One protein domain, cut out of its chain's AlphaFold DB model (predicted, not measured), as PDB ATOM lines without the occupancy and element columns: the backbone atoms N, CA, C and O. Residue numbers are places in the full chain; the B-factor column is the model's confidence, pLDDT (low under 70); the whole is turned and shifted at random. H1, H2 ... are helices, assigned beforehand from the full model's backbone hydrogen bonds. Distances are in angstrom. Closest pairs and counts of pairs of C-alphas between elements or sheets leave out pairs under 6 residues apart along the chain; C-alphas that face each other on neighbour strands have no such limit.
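AT A GLANCE: This is residues 52 to 212 of the 565 residues of an uncharacterized protein of Heliothis virescens (UniProt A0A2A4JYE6). Five helices form a bundle: H3 and H6 run side by side the same way, H7 packs on both in the opposite direction, and the hairpin of H4 and H5 covers another side. Short H2 crosses one end, H1 lies outside next to H6, and residues 205 to 212 stick out. The printed part has 161 residues with seven named helices, H1 to H7 in order, and no named strand: all helix. It is compact, with a radius of gyration of the C-alphas of 16.0 A, spanning 47 by 39 by 34 A.

IN THESE COORDINATES: H3, residues 80 to 101, runs 31.7 A from C-alpha 80 at (187.119, 185.940, 99.504). H6, residues 158 to 176, measures 27.0 A; H7, residues 183 to 200, 25.4 A, ending at (180.290, 197.101, 95.305); H5, residues 130 to 145, 25.1 A. H4 has residues 115 to 125, H2 residues 70 to 78, H1 residues 55 to 63.

HOW THE PARTS SIT: H3 touches H7 at a shallow tilt of 10 degrees, opposite ways; closest are the C-alphas of Ala 94 and Glu 184, 5.2 A. H3 touches H4, closest C-alphas Glu 92 and Leu 115, 5.3 A. The hub H6 forms a hairpin with H5, closest C-alphas Leu 138 and Tyr 167, 5.7 A. H1 and H6 only just touch, with 3 pairs of C-alphas within 8 A. H2 touches residues 199 to 200 of H7, closest C-alphas Met 72 and Glu 200, 6.1 A. Every O i to N i+4 pair is within hydrogen-bond range in H1, H2, H3, H4, H6 and H7; in H5, 8 of 12.

THE WHOLE: The C-alphas of Lys 70 and Asp 108 are farthest apart, 48.3 A. The printed part has no cut. Links H3 to H4 and H5 to H6 are long. Residues under pLDDT 70 include 103 to 112 and 202 to 212.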
ATOM      1  N   ARG A  52     163.678 190.490 123.655       50.66
ATOM      2  CA  ARG A  52     163.790 190.328 122.205       50.66
ATOM      3  C   ARG A  52     164.403 191.618 121.679       50.66
ATOM      4  O   ARG A  52     163.728 192.639 121.653       50.66
ATOM      5  N   ILE A  53     165.679 191.581 121.282       59.38
ATOM      6  CA  ILE A  53     166.060 192.470 120.178       59.38
ATOM      7  C   ILE A  53     165.196 191.990 119.033       59.38
ATOM      8  O   ILE A  53     165.131 190.779 118.797       59.38
ATOM      9  N   ASP A  54     164.477 192.911 118.415       69.12
ATOM     10  CA  ASP A  54     163.522 192.543 117.395       69.12
ATOM     11  C   ASP A  54     164.288 191.899 116.236       69.12
ATOM     12  O   ASP A  54     165.098 192.556 115.574       69.12
ATOM     13  N   LYS A  55     164.141 190.576 116.075       71.88
ATOM     14  CA  LYS A  55     164.933 189.812 115.098       71.88
ATOM     15  C   LYS A  55     164.667 190.347 113.699       71.88
ATOM     16  O   LYS A  55     165.597 190.483 112.914       71.88
ATOM     17  N   ASP A  56     163.429 190.761 113.472       71.44
ATOM     18  CA  ASP A  56     162.932 191.345 112.239       71.44
ATOM     19  C   ASP A  56     163.627 192.694 111.948       71.44
ATOM     20  O   ASP A  56     163.976 192.970 110.803       71.44
ATOM     21  N   SER A  57     163.959 193.485 112.981       83.38
ATOM     22  CA  SER A  57     164.748 194.727 112.853       83.38
ATOM     23  C   SER A  57     166.227 194.468 112.524       83.38
ATOM     24  O   SER A  57     166.834 195.227 111.762       83.38
ATOM     25  N   ILE A  58     166.815 193.387 113.054       84.38
ATOM     26  CA  ILE A  58     168.163 192.949 112.655       84.38
ATOM     27  C   ILE A  58     168.146 192.470 111.199       84.38
ATOM     28  O   ILE A  58     168.961 192.930 110.405       84.38
ATOM     29  N   GLU A  59     167.207 191.593 110.838       84.88
ATOM     30  CA  GLU A  59     167.042 191.055 109.483       84.88
ATOM     31  C   GLU A  59     166.849 192.193 108.463       84.88
ATOM     32  O   GLU A  59     167.508 192.225 107.426       84.88
ATOM     33  N   GLU A  60     166.023 193.193 108.785       87.94
ATOM     34  CA  GLU A  60     165.834 194.399 107.975       87.94
ATOM     35  C   GLU A  60     167.112 195.233 107.833       87.94
ATOM     36  O   GLU A  60     167.476 195.620 106.721       87.94
ATOM     37  N   SER A  61     167.851 195.430 108.926       87.94
ATOM     38  CA  SER A  61     169.158 196.103 108.906       87.94
ATOM     39  C   SER A  61     170.209 195.340 108.087       87.94
ATOM     40  O   SER A  61     171.133 195.958 107.554       87.94
ATOM     41  N   LEU A  62     170.071 194.015 107.958       90.38
ATOM     42  CA  LEU A  62     170.921 193.156 107.130       90.38
ATOM     43  C   LEU A  62     170.528 193.153 105.647       90.38
ATOM     44  O   LEU A  62     171.399 192.895 104.817       90.38
ATOM     45  N   LYS A  63     169.284 193.495 105.270       89.19
ATOM     46  CA  LYS A  63     168.856 193.557 103.850       89.19
ATOM     47  C   LYS A  63     169.755 194.468 103.003       89.19
ATOM     48  O   LYS A  63     169.955 194.193 101.823       89.19
ATOM     49  N   ARG A  64     170.339 195.525 103.590       88.88
ATOM     50  CA  ARG A  64     171.297 196.418 102.900       88.88
ATOM     51  C   ARG A  64     172.650 195.755 102.599       88.88
ATOM     52  O   ARG A  64     173.321 196.165 101.658       88.88
ATOM     53  N   PHE A  65     173.016 194.719 103.356       92.88
ATOM     54  CA  PHE A  65     174.238 193.922 103.215       92.88
ATOM     55  C   PHE A  65     173.945 192.585 102.517       92.88
ATOM     56  O   PHE A  65     174.290 191.509 103.004       92.88
ATOM     57  N   CYS A  66     173.281 192.648 101.364       92.50
ATOM     58  CA  CYS A  66     173.084 191.502 100.481       92.50
ATOM     59  C   CYS A  66     173.945 191.628  99.218       92.50
ATOM     60  O   CYS A  66     174.388 192.714  98.843       92.50
ATOM     61  N   VAL A  67     174.177 190.507  98.533       93.25
ATOM     62  CA  VAL A  67     174.899 190.491  97.257       93.25
ATOM     63  C   VAL A  67     173.979 191.013  96.146       93.25
ATOM     64  O   VAL A  67     173.171 190.268  95.591       93.25
ATOM     65  N   LYS A  68     174.108 192.308  95.831       91.44
ATOM     66  CA  LYS A  68     173.227 193.062  94.916       91.44
ATOM     67  C   LYS A  68     173.310 192.627  93.446       91.44
ATOM     68  O   LYS A  68     172.358 192.833  92.699       91.44
ATOM     69  N   SER A  69     174.438 192.066  92.999       91.38
ATOM     70  CA  SER A  69     174.665 191.725  91.587       91.38
ATOM     71  C   SER A  69     175.486 190.445  91.397       91.38
ATOM     72  O   SER A  69     176.224 190.014  92.288       91.38
ATOM     73  N   LYS A  70     175.396 189.835  90.205       90.56
ATOM     74  CA  LYS A  70     176.235 188.682  89.828       90.56
ATOM     75  C   LYS A  70     177.726 189.050  89.801       90.56
ATOM     76  O   LYS A  70     178.534 188.284  90.307       90.56
ATOM     77  N   ALA A  71     178.068 190.244  89.313       88.94
ATOM     78  CA  ALA A  71     179.447 190.734  89.294       88.94
ATOM     79  C   ALA A  71     180.028 190.892  90.713       88.94
ATOM     80  O   ALA A  71     181.149 190.464  90.970       88.94
ATOM     81  N   MET A  72     179.243 191.421  91.662       92.56
ATOM     82  CA  MET A  72     179.621 191.492  93.080       92.56
ATOM     83  C   MET A  72     179.827 190.089  93.667       92.56
ATOM     84  O   MET A  72     180.807 189.852  94.367       92.56
ATOM     85  N   ARG A  73     178.950 189.128  93.337       93.06
ATOM     86  CA  ARG A  73     179.097 187.722  93.749       93.06
ATOM     87  C   ARG A  73     180.422 187.131  93.270       93.06
ATOM     88  O   ARG A  73     181.134 186.525  94.065       93.06
ATOM     89  N   GLU A  74     180.749 187.323  91.995       89.62
ATOM     90  CA  GLU A  74     181.974 186.822  91.362       89.62
ATOM     91  C   GLU A  74     183.217 187.472  91.989       89.62
ATOM     92  O   GLU A  74     184.099 186.757  92.455       89.62
ATOM     93  N   LYS A  75     183.225 188.804  92.137       89.94
ATOM     94  CA  LYS A  75     184.297 189.595  92.773       89.94
ATOM     95  C   LYS A  75     184.535 189.263  94.254       89.94
ATOM     96  O   LYS A  75     185.671 189.323  94.725       89.94
ATOM     97  N   ILE A  76     183.488 188.902  94.998       92.44
ATOM     98  CA  ILE A  76     183.633 188.370  96.361       92.44
ATOM     99  C   ILE A  76     184.212 186.954  96.310       92.44
ATOM    100  O   ILE A  76     185.125 186.653  97.068       92.44
ATOM    101  N   SER A  77     183.724 186.097  95.407       91.31
ATOM    102  CA  SER A  77     184.147 184.689  95.314       91.31
ATOM    103  C   SER A  77     185.625 184.534  94.946       91.31
ATOM    104  O   SER A  77     186.293 183.664  95.493       91.31
ATOM    105  N   THR A  78     186.150 185.375  94.049       88.88
ATOM    106  CA  THR A  78     187.546 185.294  93.583       88.88
ATOM    107  C   THR A  78     188.572 185.817  94.586       88.88
ATOM    108  O   THR A  78     189.730 185.420  94.512       88.88
ATOM    109  N   ARG A  79     188.176 186.694  95.519       88.50
ATOM    110  CA  ARG A  79     189.071 187.353  96.495       88.50
ATOM    111  C   ARG A  79     188.581 187.205  97.942       88.50
ATOM    112  O   ARG A  79     188.873 188.041  98.792       88.50
ATOM    113  N   ILE A  80     187.821 186.144  98.226       89.44
ATOM    114  CA  ILE A  80     187.119 185.940  99.504       89.44
ATOM    115  C   ILE A  80     188.059 186.011 100.717       89.44
ATOM    116  O   ILE A  80     187.738 186.679 101.699       89.44
ATOM    117  N   ASP A  81     189.244 185.407 100.615       86.56
ATOM    118  CA  ASP A  81     190.245 185.393 101.686       86.56
ATOM    119  C   ASP A  81     190.790 186.796 101.988       86.56
ATOM    120  O   ASP A  81     190.959 187.161 103.151       86.56
ATOM    121  N   GLU A  82     191.012 187.615 100.956       88.25
ATOM    122  CA  GLU A  82     191.463 189.001 101.108       88.25
ATOM    123  C   GLU A  82     190.385 189.852 101.784       88.25
ATOM    124  O   GLU A  82     190.672 190.540 102.765       88.25
ATOM    125  N   TRP A  83     189.132 189.754 101.321       91.56
ATOM    126  CA  TRP A  83     188.007 190.494 101.899       91.56
ATOM    127  C   TRP A  83     187.779 190.142 103.376       91.56
ATOM    128  O   TRP A  83     187.527 191.033 104.191       91.56
ATOM    129  N   ILE A  84     187.915 188.862 103.745       90.25
ATOM    130  CA  ILE A  84     187.831 188.417 105.142       90.25
ATOM    131  C   ILE A  84     189.026 188.923 105.954       90.25
ATOM    132  O   ILE A  84     188.829 189.407 107.066       90.25
ATOM    133  N   CYS A  85     190.251 188.859 105.426       87.81
ATOM    134  CA  CYS A  85     191.425 189.379 106.125       87.81
ATOM    135  C   CYS A  85     191.334 190.890 106.381       87.81
ATOM    136  O   CYS A  85     191.571 191.304 107.515       87.81
ATOM    137  N   SER A  86     190.930 191.696 105.393       91.25
ATOM    138  CA  SER A  86     190.705 193.137 105.578       91.25
ATOM    139  C   SER A  86     189.605 193.416 106.603       91.25
ATOM    140  O   SER A  86     189.802 194.237 107.496       91.25
ATOM    141  N   PHE A  87     188.477 192.698 106.539       94.38
ATOM    142  CA  PHE A  87     187.404 192.824 107.528       94.38
ATOM    143  C   PHE A  87     187.880 192.496 108.952       94.38
ATOM    144  O   PHE A  87     187.672 193.290 109.867       94.38
ATOM    145  N   MET A  88     188.547 191.351 109.146       91.81
ATOM    146  CA  MET A  88     189.044 190.944 110.464       91.81
ATOM    147  C   MET A  88     190.106 191.903 110.999       91.81
ATOM    148  O   MET A  88     190.146 192.126 112.204       91.81
ATOM    149  N   GLN A  89     190.944 192.484 110.134       90.50
ATOM    150  CA  GLN A  89     191.927 193.484 110.545       90.50
ATOM    151  C   GLN A  89     191.250 194.755 111.064       90.50
ATOM    152  O   GLN A  89     191.530 195.142 112.192       90.50
ATOM    153  N   ILE A  90     190.322 195.344 110.299       94.00
ATOM    154  CA  ILE A  90     189.600 196.560 110.712       94.00
ATOM    155  C   ILE A  90     188.853 196.323 112.033       94.00
ATOM    156  O   ILE A  90     188.913 197.149 112.942       94.00
ATOM    157  N   MET A  91     188.173 195.177 112.165       94.62
ATOM    158  CA  MET A  91     187.422 194.843 113.377       94.62
ATOM    159  C   MET A  91     188.331 194.581 114.587       94.62
ATOM    160  O   MET A  91     188.019 195.046 115.679       94.62
ATOM    161  N   GLU A  92     189.444 193.855 114.431       91.31
ATOM    162  CA  GLU A  92     190.382 193.622 115.540       91.31
ATOM    163  C   GLU A  92     191.090 194.901 115.973       91.31
ATOM    164  O   GLU A  92     191.209 195.135 117.167       91.31
ATOM    165  N   GLU A  93     191.536 195.737 115.038       90.88
ATOM    166  CA  GLU A  93     192.208 197.003 115.340       90.88
ATOM    167  C   GLU A  93     191.283 197.950 116.114       90.88
ATOM    168  O   GLU A  93     191.605 198.368 117.227       90.88
ATOM    169  N   ALA A  94     190.077 198.188 115.591       93.62
ATOM    170  CA  ALA A  94     189.089 199.054 116.221       93.62
ATOM    171  C   ALA A  94     188.675 198.570 117.617       93.62
ATOM    172  O   ALA A  94     188.629 199.352 118.567       93.62
ATOM    173  N   LEU A  95     188.373 197.274 117.755       92.38
ATOM    174  CA  LEU A  95     187.898 196.726 119.021       92.38
ATOM    175  C   LEU A  95     189.035 196.534 120.036       92.38
ATOM    176  O   LEU A  95     188.810 196.781 121.216       92.38
ATOM    177  N   ASN A  96     190.254 196.162 119.630       89.75
ATOM    178  CA  ASN A  96     191.386 196.076 120.560       89.75
ATOM    179  C   ASN A  96     191.787 197.467 121.076       89.75
ATOM    180  O   ASN A  96     191.993 197.621 122.279       89.75
ATOM    181  N   ASN A  97     191.807 198.494 120.219       89.12
ATOM    182  CA  ASN A  97     192.064 199.869 120.658       89.12
ATOM    183  C   ASN A  97     190.958 200.382 121.602       89.12
ATOM    184  O   ASN A  97     191.256 201.044 122.599       89.12
ATOM    185  N   LEU A  98     189.696 199.999 121.365       89.12
ATOM    186  CA  LEU A  98     188.585 200.262 122.285       89.12
ATOM    187  C   LEU A  98     188.793 199.591 123.656       89.12
ATOM    188  O   LEU A  98     188.605 200.234 124.689       89.12
ATOM    189  N   LEU A  99     189.208 198.317 123.676       87.50
ATOM    190  CA  LEU A  99     189.501 197.582 124.912       87.50
ATOM    191  C   LEU A  99     190.659 198.224 125.688       87.50
ATOM    192  O   LEU A  99     190.526 198.420 126.896       87.50
ATOM    193  N   LEU A 100     191.744 198.612 125.011       85.50
ATOM    194  CA  LEU A 100     192.882 199.310 125.623       85.50
ATOM    195  C   LEU A 100     192.451 200.641 126.261       85.50
ATOM    196  O   LEU A 100     192.743 200.886 127.431       85.50
ATOM    197  N   LYS A 101     191.676 201.467 125.542       83.38
ATOM    198  CA  LYS A 101     191.134 202.731 126.074       83.38
ATOM    199  C   LYS A 101     190.137 202.545 127.220       83.38
ATOM    200  O   LYS A 101     189.962 203.464 128.014       83.38
ATOM    201  N   SER A 102     189.481 201.386 127.324       75.81
ATOM    202  CA  SER A 102     188.466 201.143 128.357       75.81
ATOM    203  C   SER A 102     189.024 201.017 129.782       75.81
ATOM    204  O   SER A 102     188.226 201.066 130.712       75.81
ATOM    205  N   SER A 103     190.349 200.852 129.944       60.12
ATOM    206  CA  SER A 103     191.152 200.854 131.191       60.12
ATOM    207  C   SER A 103     190.745 199.924 132.350       60.12
ATOM    208  O   SER A 103     191.507 199.748 133.295       60.12
ATOM    209  N   VAL A 104     189.586 199.265 132.293       59.00
ATOM    210  CA  VAL A 104     188.953 198.625 133.459       59.00
ATOM    211  C   VAL A 104     189.652 197.349 133.971       59.00
ATOM    212  O   VAL A 104     189.349 196.942 135.093       59.00
ATOM    213  N   CYS A 105     190.567 196.697 133.228       50.28
ATOM    214  CA  CYS A 105     191.191 195.447 133.726       50.28
ATOM    215  C   CYS A 105     192.516 194.923 133.115       50.28
ATOM    216  O   CYS A 105     192.910 193.825 133.499       50.28
ATOM    217  N   MET A 106     193.179 195.579 132.149       55.31
ATOM    218  CA  MET A 106     194.092 194.850 131.232       55.31
ATOM    219  C   MET A 106     195.420 195.547 130.851       55.31
ATOM    220  O   MET A 106     195.849 195.447 129.703       55.31
ATOM    221  N   GLU A 107     196.108 196.223 131.777       53.78
ATOM    222  CA  GLU A 107     197.349 196.955 131.438       53.78
ATOM    223  C   GLU A 107     198.551 196.056 131.051       53.78
ATOM    224  O   GLU A 107     199.334 196.448 130.190       53.78
ATOM    225  N   ASP A 108     198.679 194.832 131.591       51.16
ATOM    226  CA  ASP A 108     199.956 194.084 131.522       51.16
ATOM    227  C   ASP A 108     200.027 192.853 130.588       51.16
ATOM    228  O   ASP A 108     201.116 192.315 130.377       51.16
ATOM    229  N   THR A 109     198.915 192.329 130.044       50.03
ATOM    230  CA  THR A 109     198.938 190.981 129.404       50.03
ATOM    231  C   THR A 109     198.154 190.777 128.106       50.03
ATOM    232  O   THR A 109     198.201 189.670 127.560       50.03
ATOM    233  N   LEU A 110     197.505 191.797 127.534       57.50
ATOM    234  CA  LEU A 110     196.850 191.643 126.228       57.50
ATOM    235  C   LEU A 110     197.869 191.590 125.076       57.50
ATOM    236  O   LEU A 110     198.174 192.573 124.403       57.50
ATOM    237  N   ALA A 111     198.361 190.376 124.815       60.69
ATOM    238  CA  ALA A 111     198.822 189.981 123.488       60.69
ATOM    239  C   ALA A 111     197.733 190.308 122.442       60.69
ATOM    240  O   ALA A 111     196.553 190.287 122.796       60.69
ATOM    241  N   PRO A 112     198.092 190.582 121.169       60.88
ATOM    242  CA  PRO A 112     197.115 190.899 120.129       60.88
ATOM    243  C   PRO A 112     196.057 189.795 120.044       60.88
ATOM    244  O   PRO A 112     196.344 188.673 119.617       60.88
ATOM    245  N   LEU A 113     194.852 190.123 120.507       71.75
ATOM    246  CA  LEU A 113     193.726 189.208 120.552       71.75
ATOM    247  C   LEU A 113     193.223 188.955 119.134       71.75
ATOM    248  O   LEU A 113     193.135 189.877 118.321       71.75
ATOM    249  N   ASN A 114     192.857 187.704 118.862       82.69
ATOM    250  CA  ASN A 114     192.063 187.392 117.680       82.69
ATOM    251  C   ASN A 114     190.634 187.933 117.859       82.69
ATOM    252  O   ASN A 114     190.158 188.096 118.984       82.69
ATOM    253  N   LEU A 115     189.930 188.139 116.746       86.75
ATOM    254  CA  LEU A 115     188.593 188.730 116.741       86.75
ATOM    255  C   LEU A 115     187.596 188.015 117.667       86.75
ATOM    256  O   LEU A 115     186.767 188.685 118.273       86.75
ATOM    257  N   HIS A 116     187.671 186.687 117.813       87.00
ATOM    258  CA  HIS A 116     186.781 185.938 118.708       87.00
ATOM    259  C   HIS A 116     186.994 186.315 120.178       87.00
ATOM    260  O   HIS A 116     186.027 186.589 120.891       87.00
ATOM    261  N   ASP A 117     188.247 186.366 120.627       85.00
ATOM    262  CA  ASP A 117     188.576 186.762 121.996       85.00
ATOM    263  C   ASP A 117     188.203 188.230 122.236       85.00
ATOM    264  O   ASP A 117     187.520 188.541 123.214       85.00
ATOM    265  N   THR A 118     188.554 189.124 121.306       88.12
ATOM    266  CA  THR A 118     188.188 190.546 121.362       88.12
ATOM    267  C   THR A 118     186.671 190.738 121.468       88.12
ATOM    268  O   THR A 118     186.200 191.490 122.321       88.12
ATOM    269  N   LEU A 119     185.883 190.020 120.658       90.75
ATOM    270  CA  LEU A 119     184.418 190.057 120.705       90.75
ATOM    271  C   LEU A 119     183.866 189.577 122.052       90.75
ATOM    272  O   LEU A 119     182.937 190.194 122.574       90.75
ATOM    273  N   ASN A 120     184.446 188.533 122.648       87.88
ATOM    274  CA  ASN A 120     184.053 188.064 123.978       87.88
ATOM    275  C   ASN A 120     184.317 189.120 125.067       87.88
ATOM    276  O   ASN A 120     183.445 189.351 125.907       87.88
ATOM    277  N   TYR A 121     185.456 189.821 125.031       88.06
ATOM    278  CA  TYR A 121     185.734 190.914 125.973       88.06
ATOM    279  C   TYR A 121     184.804 192.116 125.778       88.06
ATOM    280  O   TYR A 121     184.261 192.632 126.755       88.06
ATOM    281  N   VAL A 122     184.551 192.530 124.531       88.94
ATOM    282  CA  VAL A 122     183.582 193.598 124.223       88.94
ATOM    283  C   VAL A 122     182.183 193.198 124.704       88.94
ATOM    284  O   VAL A 122     181.487 194.010 125.313       88.94
ATOM    285  N   LYS A 123     181.781 191.933 124.525       89.94
ATOM    286  CA  LYS A 123     180.525 191.419 125.080       89.94
ATOM    287  C   LYS A 123     180.501 191.534 126.603       89.94
ATOM    288  O   LYS A 123     179.523 192.041 127.128       89.94
ATOM    289  N   MET A 124     181.558 191.124 127.308       86.94
ATOM    290  CA  MET A 124     181.620 191.221 128.773       86.94
ATOM    291  C   MET A 124     181.546 192.665 129.290       86.94
ATOM    292  O   MET A 124     180.845 192.917 130.267       86.94
ATOM    293  N   LEU A 125     182.230 193.616 128.644       85.81
ATOM    294  CA  LEU A 125     182.222 195.026 129.057       85.81
ATOM    295  C   LEU A 125     180.881 195.725 128.790       85.81
ATOM    296  O   LEU A 125     180.473 196.583 129.571       85.81
ATOM    297  N   TYR A 126     180.185 195.355 127.710       86.62
ATOM    298  CA  TYR A 126     178.964 196.030 127.260       86.62
ATOM    299  C   TYR A 126     177.714 195.123 127.267       86.62
ATOM    300  O   TYR A 126     176.750 195.408 126.553       86.62
ATOM    301  N   ASP A 127     177.687 194.056 128.078       81.44
ATOM    302  CA  ASP A 127     176.576 193.077 128.166       81.44
ATOM    303  C   ASP A 127     175.239 193.725 128.587       81.44
ATOM    304  O   ASP A 127     174.147 193.289 128.216       81.44
ATOM    305  N   CYS A 128     175.316 194.839 129.321       76.69
ATOM    306  CA  CYS A 128     174.160 195.627 129.740       76.69
ATOM    307  C   CYS A 128     173.437 196.342 128.579       76.69
ATOM    308  O   CYS A 128     172.272 196.731 128.728       76.69
ATOM    309  N   HIS A 129     174.082 196.505 127.419       78.00
ATOM    310  CA  HIS A 129     173.512 197.180 126.258       78.00
ATOM    311  C   HIS A 129     172.850 196.178 125.313       78.00
ATOM    312  O   HIS A 129     173.521 195.476 124.572       78.00
ATOM    313  N   ALA A 130     171.516 196.180 125.226       74.56
ATOM    314  CA  ALA A 130     170.783 195.217 124.395       74.56
ATOM    315  C   ALA A 130     171.291 195.104 122.939       74.56
ATOM    316  O   ALA A 130     171.233 194.023 122.368       74.56
ATOM    317  N   LYS A 131     171.827 196.174 122.335       78.06
ATOM    318  CA  LYS A 131     172.331 196.159 120.948       78.06
ATOM    319  C   LYS A 131     173.666 195.419 120.760       78.06
ATOM    320  O   LYS A 131     173.990 195.083 119.628       78.06
ATOM    321  N   THR A 132     174.419 195.110 121.818       78.06
ATOM    322  CA  THR A 132     175.712 194.407 121.696       78.06
ATOM    323  C   THR A 132     175.567 192.902 121.503       78.06
ATOM    324  O   THR A 132     176.514 192.268 121.057       78.06
ATOM    325  N   ARG A 133     174.374 192.310 121.671       81.94
ATOM    326  CA  ARG A 133     174.160 190.879 121.347       81.94
ATOM    327  C   ARG A 133     174.228 190.550 119.854       81.94
ATOM    328  O   ARG A 133     174.164 189.387 119.481       81.94
ATOM    329  N   ILE A 134     174.412 191.553 118.997       89.06
ATOM    330  CA  ILE A 134     174.869 191.351 117.616       89.06
ATOM    331  C   ILE A 134     176.210 190.586 117.598       89.06
ATOM    332  O   ILE A 134     176.454 189.830 116.662       89.06
ATOM    333  N   ILE A 135     177.020 190.703 118.661       90.19
ATOM    334  CA  ILE A 135     178.227 189.898 118.881       90.19
ATOM    335  C   ILE A 135     177.925 188.396 118.834       90.19
ATOM    336  O   ILE A 135     178.696 187.666 118.226       90.19
ATOM    337  N   ASP A 136     176.805 187.922 119.392       89.75
ATOM    338  CA  ASP A 136     176.475 186.488 119.379       89.75
ATOM    339  C   ASP A 136     176.273 185.978 117.946       89.75
ATOM    340  O   ASP A 136     176.842 184.958 117.556       89.75
ATOM    341  N   ASN A 137     175.539 186.738 117.129       90.94
ATOM    342  CA  ASN A 137     175.314 186.403 115.724       90.94
ATOM    343  C   ASN A 137     176.598 186.532 114.879       90.94
ATOM    344  O   ASN A 137     176.803 185.754 113.945       90.94
ATOM    345  N   LEU A 138     177.455 187.516 115.184       92.06
ATOM    346  CA  LEU A 138     178.744 187.704 114.517       92.06
ATOM    347  C   LEU A 138     179.692 186.541 114.829       92.06
ATOM    348  O   LEU A 138     180.255 185.967 113.901       92.06
ATOM    349  N   SER A 139     179.807 186.152 116.100       91.31
ATOM    350  CA  SER A 139     180.584 184.990 116.542       91.31
ATOM    351  C   SER A 139     180.078 183.698 115.895       91.31
ATOM    352  O   SER A 139     180.880 182.945 115.357       91.31
ATOM    353  N   GLU A 140     178.757 183.479 115.825       90.19
ATOM    354  CA  GLU A 140     178.181 182.293 115.169       90.19
ATOM    355  C   GLU A 140     178.514 182.219 113.664       90.19
ATOM    356  O   GLU A 140     178.653 181.126 113.106       90.19
ATOM    357  N   ILE A 141     178.643 183.360 112.972       89.06
ATOM    358  CA  ILE A 141     179.104 183.381 111.575       89.06
ATOM    359  C   ILE A 141     180.631 183.253 111.482       89.06
ATOM    360  O   ILE A 141     181.110 182.531 110.608       89.06
ATOM    361  N   LEU A 142     181.405 183.852 112.389       88.44
ATOM    362  CA  LEU A 142     182.860 183.673 112.430       88.44
ATOM    363  C   LEU A 142     183.240 182.205 112.677       88.44
ATOM    364  O   LEU A 142     184.057 181.676 111.927       88.44
ATOM    365  N   ASP A 143     182.559 181.493 113.578       86.12
ATOM    366  CA  ASP A 143     182.701 180.041 113.778       86.12
ATOM    367  C   ASP A 143     182.355 179.231 112.513       86.12
ATOM    368  O   ASP A 143     182.885 178.138 112.278       86.12
ATOM    369  N   LYS A 144     181.470 179.750 111.650       83.94
ATOM    370  CA  LYS A 144     181.165 179.152 110.338       83.94
ATOM    371  C   LYS A 144     182.244 179.469 109.307       83.94
ATOM    372  O   LYS A 144     182.555 178.573 108.525       83.94
ATOM    373  N   CYS A 145     182.866 180.643 109.343       78.38
ATOM    374  CA  CYS A 145     183.923 181.060 108.420       78.38
ATOM    375  C   CYS A 145     185.320 180.516 108.775       78.38
ATOM    376  O   CYS A 145     186.083 180.147 107.884       78.38
ATOM    377  N   VAL A 146     185.662 180.411 110.056       75.25
ATOM    378  CA  VAL A 146     187.003 180.056 110.538       75.25
ATOM    379  C   VAL A 146     187.043 178.582 110.963       75.25
ATOM    380  O   VAL A 146     186.126 178.058 111.593       75.25
ATOM    381  N   ALA A 147     188.090 177.863 110.566       73.38
ATOM    382  CA  ALA A 147     188.381 176.508 111.029       73.38
ATOM    383  C   ALA A 147     189.190 176.544 112.338       73.38
ATOM    384  O   ALA A 147     189.879 177.519 112.629       73.38
ATOM    385  N   SER A 148     189.199 175.438 113.089       61.53
ATOM    386  CA  SER A 148     189.759 175.299 114.452       61.53
ATOM    387  C   SER A 148     191.284 175.494 114.619       61.53
ATOM    388  O   SER A 148     191.864 175.050 115.608       61.53
ATOM    389  N   LYS A 149     191.955 176.131 113.652       57.97
ATOM    390  CA  LYS A 149     193.385 176.488 113.656       57.97
ATOM    391  C   LYS A 149     193.667 177.882 113.064       57.97
ATOM    392  O   LYS A 149     194.789 178.134 112.645       57.97
ATOM    393  N   GLY A 150     192.660 178.755 112.959       62.12
ATOM    394  CA  GLY A 150     192.803 180.091 112.352       62.12
ATOM    395  C   GLY A 150     192.861 180.101 110.817       62.12
ATOM    396  O   GLY A 150     192.990 181.163 110.217       62.12
ATOM    397  N   ASN A 151     192.732 178.940 110.169       69.06
ATOM    398  CA  ASN A 151     192.564 178.848 108.720       69.06
ATOM    399  C   ASN A 151     191.132 179.248 108.341       69.06
ATOM    400  O   ASN A 151     190.185 178.805 108.992       69.06
ATOM    401  N   LEU A 152     190.953 179.995 107.254       73.31
ATOM    402  CA  LEU A 152     189.632 180.199 106.659       73.31
ATOM    403  C   LEU A 152     189.107 178.876 106.078       73.31
ATOM    404  O   LEU A 152     189.877 178.061 105.561       73.31
ATOM    405  N   LYS A 153     187.797 178.628 106.178       77.19
ATOM    406  CA  LYS A 153     187.169 177.491 105.492       77.19
ATOM    407  C   LYS A 153     187.044 177.823 104.011       77.19
ATOM    408  O   LYS A 153     186.452 178.832 103.648       77.19
ATOM    409  N   SER A 154     187.506 176.919 103.155       66.25
ATOM    410  CA  SER A 154     187.555 177.068 101.691       66.25
ATOM    411  C   SER A 154     186.189 177.115 100.977       66.25
ATOM    412  O   SER A 154     186.123 176.958  99.762       66.25
ATOM    413  N   SER A 155     185.085 177.284 101.711       80.00
ATOM    414  CA  SER A 155     183.711 177.182 101.202       80.00
ATOM    415  C   SER A 155     182.785 178.295 101.708       80.00
ATOM    416  O   SER A 155     181.572 178.086 101.804       80.00
ATOM    417  N   ILE A 156     183.330 179.452 102.096       88.88
ATOM    418  CA  ILE A 156     182.524 180.601 102.535       88.88
ATOM    419  C   ILE A 156     181.757 181.155 101.333       88.88
ATOM    420  O   ILE A 156     182.345 181.518 100.316       88.88
ATOM    421  N   LYS A 157     180.429 181.225 101.443       92.38
ATOM    422  CA  LYS A 157     179.593 181.797 100.384       92.38
ATOM    423  C   LYS A 157     179.654 183.327 100.444       92.38
ATOM    424  O   LYS A 157     179.634 183.878 101.546       92.38
ATOM    425  N   PRO A 158     179.598 184.028  99.297       93.50
ATOM    426  CA  PRO A 158     179.513 185.487  99.267       93.50
ATOM    427  C   PRO A 158     178.385 186.072 100.128       93.50
ATOM    428  O   PRO A 158     178.577 187.099 100.766       93.50
ATOM    429  N   ASP A 159     177.227 185.406 100.198       93.38
ATOM    430  CA  ASP A 159     176.104 185.859 101.031       93.38
ATOM    431  C   ASP A 159     176.387 185.724 102.537       93.38
ATOM    432  O   ASP A 159     175.956 186.568 103.320       93.38
ATOM    433  N   ASP A 160     177.128 184.691 102.949       92.94
ATOM    434  CA  ASP A 160     177.502 184.477 104.352       92.94
ATOM    435  C   ASP A 160     178.578 185.489 104.782       92.94
ATOM    436  O   ASP A 160     178.492 186.060 105.870       92.94
ATOM    437  N   PHE A 161     179.527 185.799 103.889       93.69
ATOM    438  CA  PHE A 161     180.483 186.892 104.078       93.69
ATOM    439  C   PHE A 161     179.787 188.254 104.204       93.69
ATOM    440  O   PHE A 161     180.074 188.999 105.138       93.69
ATOM    441  N   MET A 162     178.832 188.574 103.326       95.56
ATOM    442  CA  MET A 162     178.108 189.849 103.407       95.56
ATOM    443  C   MET A 162     177.268 189.973 104.689       95.56
ATOM    444  O   MET A 162     177.188 191.060 105.261       95.56
ATOM    445  N   LYS A 163     176.722 188.865 105.211       94.44
ATOM    446  CA  LYS A 163     176.078 188.833 106.538       94.44
ATOM    447  C   LYS A 163     177.071 189.070 107.679       94.44
ATOM    448  O   LYS A 163     176.783 189.875 108.561       94.44
ATOM    449  N   MET A 164     178.238 188.417 107.652       95.00
ATOM    450  CA  MET A 164     179.329 188.649 108.614       95.00
ATOM    451  C   MET A 164     179.737 190.128 108.636       95.00
ATOM    452  O   MET A 164     179.785 190.757 109.693       95.00
ATOM    453  N   PHE A 165     179.964 190.689 107.447       95.94
ATOM    454  CA  PHE A 165     180.309 192.086 107.238       95.94
ATOM    455  C   PHE A 165     179.231 193.021 107.807       95.94
ATOM    456  O   PHE A 165     179.534 193.940 108.569       95.94
ATOM    457  N   GLY A 166     177.959 192.740 107.504       95.75
ATOM    458  CA  GLY A 166     176.822 193.504 108.007       95.75
ATOM    459  C   GLY A 166     176.721 193.517 109.531       95.75
ATOM    460  O   GLY A 166     176.506 194.579 110.116       95.75
ATOM    461  N   TYR A 167     176.951 192.376 110.191       95.25
ATOM    462  CA  TYR A 167     177.024 192.321 111.652       95.25
ATOM    463  C   TYR A 167     178.196 193.126 112.224       95.25
ATOM    464  O   TYR A 167     178.008 193.808 113.230       95.25
ATOM    465  N   GLY A 168     179.367 193.109 111.578       96.00
ATOM    466  CA  GLY A 168     180.505 193.946 111.974       96.00
ATOM    467  C   GLY A 168     180.175 195.441 111.923       96.00
ATOM    468  O   GLY A 168     180.340 196.138 112.924       96.00
ATOM    469  N   VAL A 169     179.598 195.923 110.815       96.12
ATOM    470  CA  VAL A 169     179.153 197.327 110.699       96.12
ATOM    471  C   VAL A 169     178.096 197.663 111.753       96.12
ATOM    472  O   VAL A 169     178.189 198.696 112.410       96.12
ATOM    473  N   MET A 170     177.099 196.796 111.963       94.38
ATOM    474  CA  MET A 170     176.063 197.039 112.974       94.38
ATOM    475  C   MET A 170     176.624 197.060 114.403       94.38
ATOM    476  O   MET A 170     176.134 197.841 115.220       94.38
ATOM    477  N   LEU A 171     177.650 196.257 114.704       95.06
ATOM    478  CA  LEU A 171     178.366 196.293 115.978       95.06
ATOM    479  C   LEU A 171     179.116 197.618 116.156       95.06
ATOM    480  O   LEU A 171     178.938 198.265 117.186       95.06
ATOM    481  N   VAL A 172     179.878 198.068 115.152       95.81
ATOM    482  CA  VAL A 172     180.567 199.373 115.190       95.81
ATOM    483  C   VAL A 172     179.559 200.509 115.387       95.81
ATOM    484  O   VAL A 172     179.699 201.290 116.326       95.81
ATOM    485  N   SER A 173     178.470 200.556 114.609       93.62
ATOM    486  CA  SER A 173     177.416 201.567 114.787       93.62
ATOM    487  C   SER A 173     176.707 201.474 116.151       93.62
ATOM    488  O   SER A 173     176.230 202.489 116.661       93.62
ATOM    489  N   ALA A 174     176.605 200.287 116.760       92.69
ATOM    490  CA  ALA A 174     176.056 200.126 118.109       92.69
ATOM    491  C   ALA A 174     177.023 200.648 119.182       92.69
ATOM    492  O   ALA A 174     176.585 201.357 120.088       92.69
ATOM    493  N   LEU A 175     178.321 200.363 119.051       93.00
ATOM    494  CA  LEU A 175     179.363 200.862 119.948       93.00
ATOM    495  C   LEU A 175     179.527 202.384 119.826       93.00
ATOM    496  O   LEU A 175     179.574 203.049 120.854       93.00
ATOM    497  N   LYS A 176     179.463 202.971 118.620       93.75
ATOM    498  CA  LYS A 176     179.438 204.441 118.435       93.75
ATOM    499  C   LYS A 176     178.250 205.116 119.123       93.75
ATOM    500  O   LYS A 176     178.367 206.248 119.572       93.75
ATOM    501  N   LYS A 177     177.102 204.438 119.248       91.88
ATOM    502  CA  LYS A 177     175.944 204.964 120.001       91.88
ATOM    503  C   LYS A 177     176.152 204.937 121.523       91.88
ATOM    504  O   LYS A 177     175.399 205.600 122.229       91.88
ATOM    505  N   ILE A 178     177.138 204.187 122.018       90.31
ATOM    506  CA  ILE A 178     177.544 204.134 123.433       90.31
ATOM    507  C   ILE A 178     178.736 205.078 123.677       90.31
ATOM    508  O   ILE A 178     178.768 205.783 124.681       90.31
ATOM    509  N   LEU A 179     179.686 205.123 122.738       91.12
ATOM    510  CA  LEU A 179     180.925 205.901 122.780       91.12
ATOM    511  C   LEU A 179     181.055 206.778 121.518       91.12
ATOM    512  O   LEU A 179     181.856 206.476 120.631       91.12
ATOM    513  N   PRO A 180     180.268 207.868 121.410       90.19
ATOM    514  CA  PRO A 180     180.215 208.703 120.205       90.19
ATOM    515  C   PRO A 180     181.504 209.488 119.933       90.19
ATOM    516  O   PRO A 180     181.711 209.947 118.816       90.19
ATOM    517  N   THR A 181     182.366 209.633 120.940       91.62
ATOM    518  CA  THR A 181     183.657 210.334 120.878       91.62
ATOM    519  C   THR A 181     184.840 209.415 120.551       91.62
ATOM    520  O   THR A 181     185.976 209.880 120.569       91.62
ATOM    521  N   SER A 182     184.619 208.121 120.277       93.00
ATOM    522  CA  SER A 182     185.704 207.227 119.856       93.00
ATOM    523  C   SER A 182     186.081 207.471 118.392       93.00
ATOM    524  O   SER A 182     185.281 207.278 117.468       93.00
ATOM    525  N   GLU A 183     187.334 207.873 118.214       94.25
ATOM    526  CA  GLU A 183     188.024 207.995 116.932       94.25
ATOM    527  C   GLU A 183     188.159 206.617 116.270       94.25
ATOM    528  O   GLU A 183     187.694 206.438 115.149       94.25
ATOM    529  N   GLU A 184     188.588 205.597 117.026       93.19
ATOM    530  CA  GLU A 184     188.759 204.205 116.567       93.19
ATOM    531  C   GLU A 184     187.515 203.660 115.864       93.19
ATOM    532  O   GLU A 184     187.590 203.053 114.797       93.19
ATOM    533  N   LEU A 185     186.344 203.856 116.477       95.31
ATOM    534  CA  LEU A 185     185.083 203.366 115.930       95.31
ATOM    535  C   LEU A 185     184.639 204.175 114.704       95.31
ATOM    536  O   LEU A 185     183.900 203.661 113.865       95.31
ATOM    537  N   SER A 186     185.076 205.428 114.589       95.38
ATOM    538  CA  SER A 186     184.814 206.273 113.424       95.38
ATOM    539  C   SER A 186     185.712 205.901 112.249       95.38
ATOM    540  O   SER A 186     185.197 205.727 111.144       95.38
ATOM    541  N   ASP A 187     186.995 205.652 112.494       94.50
ATOM    542  CA  ASP A 187     187.936 205.141 111.495       94.50
ATOM    543  C   ASP A 187     187.544 203.741 111.020       94.50
ATOM    544  O   ASP A 187     187.609 203.446 109.825       94.50
ATOM    545  N   ALA A 188     187.045 202.894 111.924       96.25
ATOM    546  CA  ALA A 188     186.477 201.593 111.583       96.25
ATOM    547  C   ALA A 188     185.246 201.717 110.677       96.25
ATOM    548  O   ALA A 188     185.138 201.001 109.685       96.25
ATOM    549  N   GLU A 189     184.321 202.632 110.980       96.31
ATOM    550  CA  GLU A 189     183.139 202.879 110.150       96.31
ATOM    551  C   GLU A 189     183.526 203.405 108.758       96.31
ATOM    552  O   GLU A 189     182.997 202.924 107.754       96.31
ATOM    553  N   LEU A 190     184.487 204.331 108.670       95.12
ATOM    554  CA  LEU A 190     185.024 204.817 107.395       95.12
ATOM    555  C   LEU A 190     185.720 203.699 106.605       95.12
ATOM    556  O   LEU A 190     185.440 203.523 105.420       95.12
ATOM    557  N   SER A 191     186.561 202.901 107.265       96.62
ATOM    558  CA  SER A 191     187.308 201.795 106.651       96.62
ATOM    559  C   SER A 191     186.390 200.672 106.169       96.62
ATOM    560  O   SER A 191     186.575 200.154 105.069       96.62
ATOM    561  N   LEU A 192     185.350 200.327 106.938       96.62
ATOM    562  CA  LEU A 192     184.320 199.379 106.511       96.62
ATOM    563  C   LEU A 192     183.518 199.940 105.329       96.62
ATOM    564  O   LEU A 192     183.325 199.230 104.348       96.62
ATOM    565  N   ASN A 193     183.098 201.208 105.355       94.88
ATOM    566  CA  ASN A 193     182.391 201.808 104.219       94.88
ATOM    567  C   ASN A 193     183.264 201.856 102.950       94.88
ATOM    568  O   ASN A 193     182.776 201.548 101.863       94.88
ATOM    569  N   ALA A 194     184.561 202.158 103.071       93.88
ATOM    570  CA  ALA A 194     185.512 202.072 101.966       93.88
ATOM    571  C   ALA A 194     185.659 200.629 101.445       93.88
ATOM    572  O   ALA A 194     185.622 200.405 100.236       93.88
ATOM    573  N   LEU A 195     185.748 199.639 102.342       94.31
ATOM    574  CA  LEU A 195     185.801 198.219 101.988       94.31
ATOM    575  C   LEU A 195     184.526 197.766 101.254       94.31
ATOM    576  O   LEU A 195     184.619 197.105 100.221       94.31
ATOM    577  N   LEU A 196     183.346 198.188 101.718       94.50
ATOM    578  CA  LEU A 196     182.064 197.921 101.061       94.50
ATOM    579  C   LEU A 196     181.998 198.561  99.670       94.50
ATOM    580  O   LEU A 196     181.656 197.880  98.707       94.50
ATOM    581  N   ASN A 197     182.383 199.832  99.543       92.56
ATOM    582  CA  ASN A 197     182.441 200.528  98.255       92.56
ATOM    583  C   ASN A 197     183.417 199.843  97.285       92.56
ATOM    584  O   ASN A 197     183.115 199.712  96.100       92.56
ATOM    585  N   ASN A 198     184.550 199.335  97.780       91.31
ATOM    586  CA  ASN A 198     185.512 198.568  96.986       91.31
ATOM    587  C   ASN A 198     184.963 197.212  96.525       91.31
ATOM    588  O   ASN A 198     185.345 196.747  95.450       91.31
ATOM    589  N   ILE A 199     184.060 196.588  97.283       91.31
ATOM    590  CA  ILE A 199     183.362 195.355  96.890       91.31
ATOM    591  C   ILE A 199     182.235 195.661  95.887       91.31
ATOM    592  O   ILE A 199     182.116 194.975  94.871       91.31
ATOM    593  N   GLU A 200     181.434 196.700  96.138       89.88
ATOM    594  CA  GLU A 200     180.290 197.101  95.305       89.88
ATOM    595  C   GLU A 200     180.685 197.802  93.997       89.88
ATOM    596  O   GLU A 200     179.890 197.827  93.055       89.88
ATOM    597  N   SER A 201     181.898 198.353  93.901       86.00
ATOM    598  CA  SER A 201     182.345 199.067  92.707       86.00
ATOM    599  C   SER A 201     182.355 198.153  91.475       86.00
ATOM    600  O   SER A 201     183.059 197.143  91.411       86.00
ATOM    601  N   ASN A 202     181.605 198.555  90.445       64.31
ATOM    602  CA  ASN A 202     181.577 197.902  89.128       64.31
ATOM    603  C   ASN A 202     182.827 198.211  88.277       64.31
ATOM    604  O   ASN A 202     182.829 197.942  87.074       64.31
ATOM    605  N   ALA A 203     183.872 198.802  88.869       58.66
ATOM    606  CA  ALA A 203     185.139 199.044  88.200       58.66
ATOM    607  C   ALA A 203     185.723 197.701  87.736       58.66
ATOM    608  O   ALA A 203     186.161 196.882  88.543       58.66
ATOM    609  N   LYS A 204     185.690 197.476  86.415       52.28
ATOM    610  CA  LYS A 204     186.393 196.365  85.755       52.28
ATOM    611  C   LYS A 204     187.910 196.523  85.834       52.28
ATOM    612  O   LYS A 204     188.633 195.552  85.641       52.28
ATOM    613  N   GLU A 205     188.371 197.735  86.117       47.16
ATOM    614  CA  GLU A 205     189.761 198.035  86.416       47.16
ATOM    615  C   GLU A 205     190.092 197.513  87.812       47.16
ATOM    616  O   GLU A 205     189.952 198.172  88.840       47.16
ATOM    617  N   PHE A 206     190.550 196.267  87.805       49.72
ATOM    618  CA  PHE A 206     191.574 195.814  88.721       49.72
ATOM    619  C   PHE A 206     192.787 196.729  88.516       49.72
ATOM    620  O   PHE A 206     193.599 196.479  87.632       49.72
ATOM    621  N   ASP A 207     192.866 197.823  89.272       46.75
ATOM    622  CA  ASP A 207     194.060 198.659  89.294       46.75
ATOM    623  C   ASP A 207     195.159 197.904  90.067       46.75
ATOM    624  O   ASP A 207     195.047 197.747  91.290       46.75
ATOM    625  N   PRO A 208     196.214 197.397  89.396       49.03
ATOM    626  CA  PRO A 208     197.305 196.716  90.082       49.03
ATOM    627  C   PRO A 208     198.100 197.671  90.985       49.03
ATOM    628  O   PRO A 208     198.855 197.198  91.835       49.03
ATOM    629  N   GLU A 209     197.935 198.994  90.860       45.34
ATOM    630  CA  GLU A 209     198.567 199.958  91.755       45.34
ATOM    631  C   GLU A 209     197.949 199.947  93.161       45.34
ATOM    632  O   GLU A 209     198.688 200.074  94.136       45.34
ATOM    633  N   LEU A 210     196.646 199.672  93.300       47.03
ATOM    634  CA  LEU A 210     195.993 199.462  94.605       47.03
ATOM    635  C   LEU A 210     196.435 198.160  95.303       47.03
ATOM    636  O   LEU A 210     196.212 197.997  96.502       47.03
ATOM    637  N   LEU A 211     197.090 197.244  94.580       45.03
ATOM    638  CA  LEU A 211     197.759 196.061  95.136       45.03
ATOM    639  C   LEU A 211     199.249 196.279  95.434       45.03
ATOM    640  O   LEU A 211     199.934 195.331  95.833       45.03
ATOM    641  N   LYS A 212     199.763 197.512  95.320       39.53
ATOM    642  CA  LYS A 212     201.053 197.876  95.916       39.53
ATOM    643  C   LYS A 212     200.909 197.815  97.435       39.53
ATOM    644  O   LYS A 212     200.641 198.818  98.093       39.53
TER     645      LYS A 212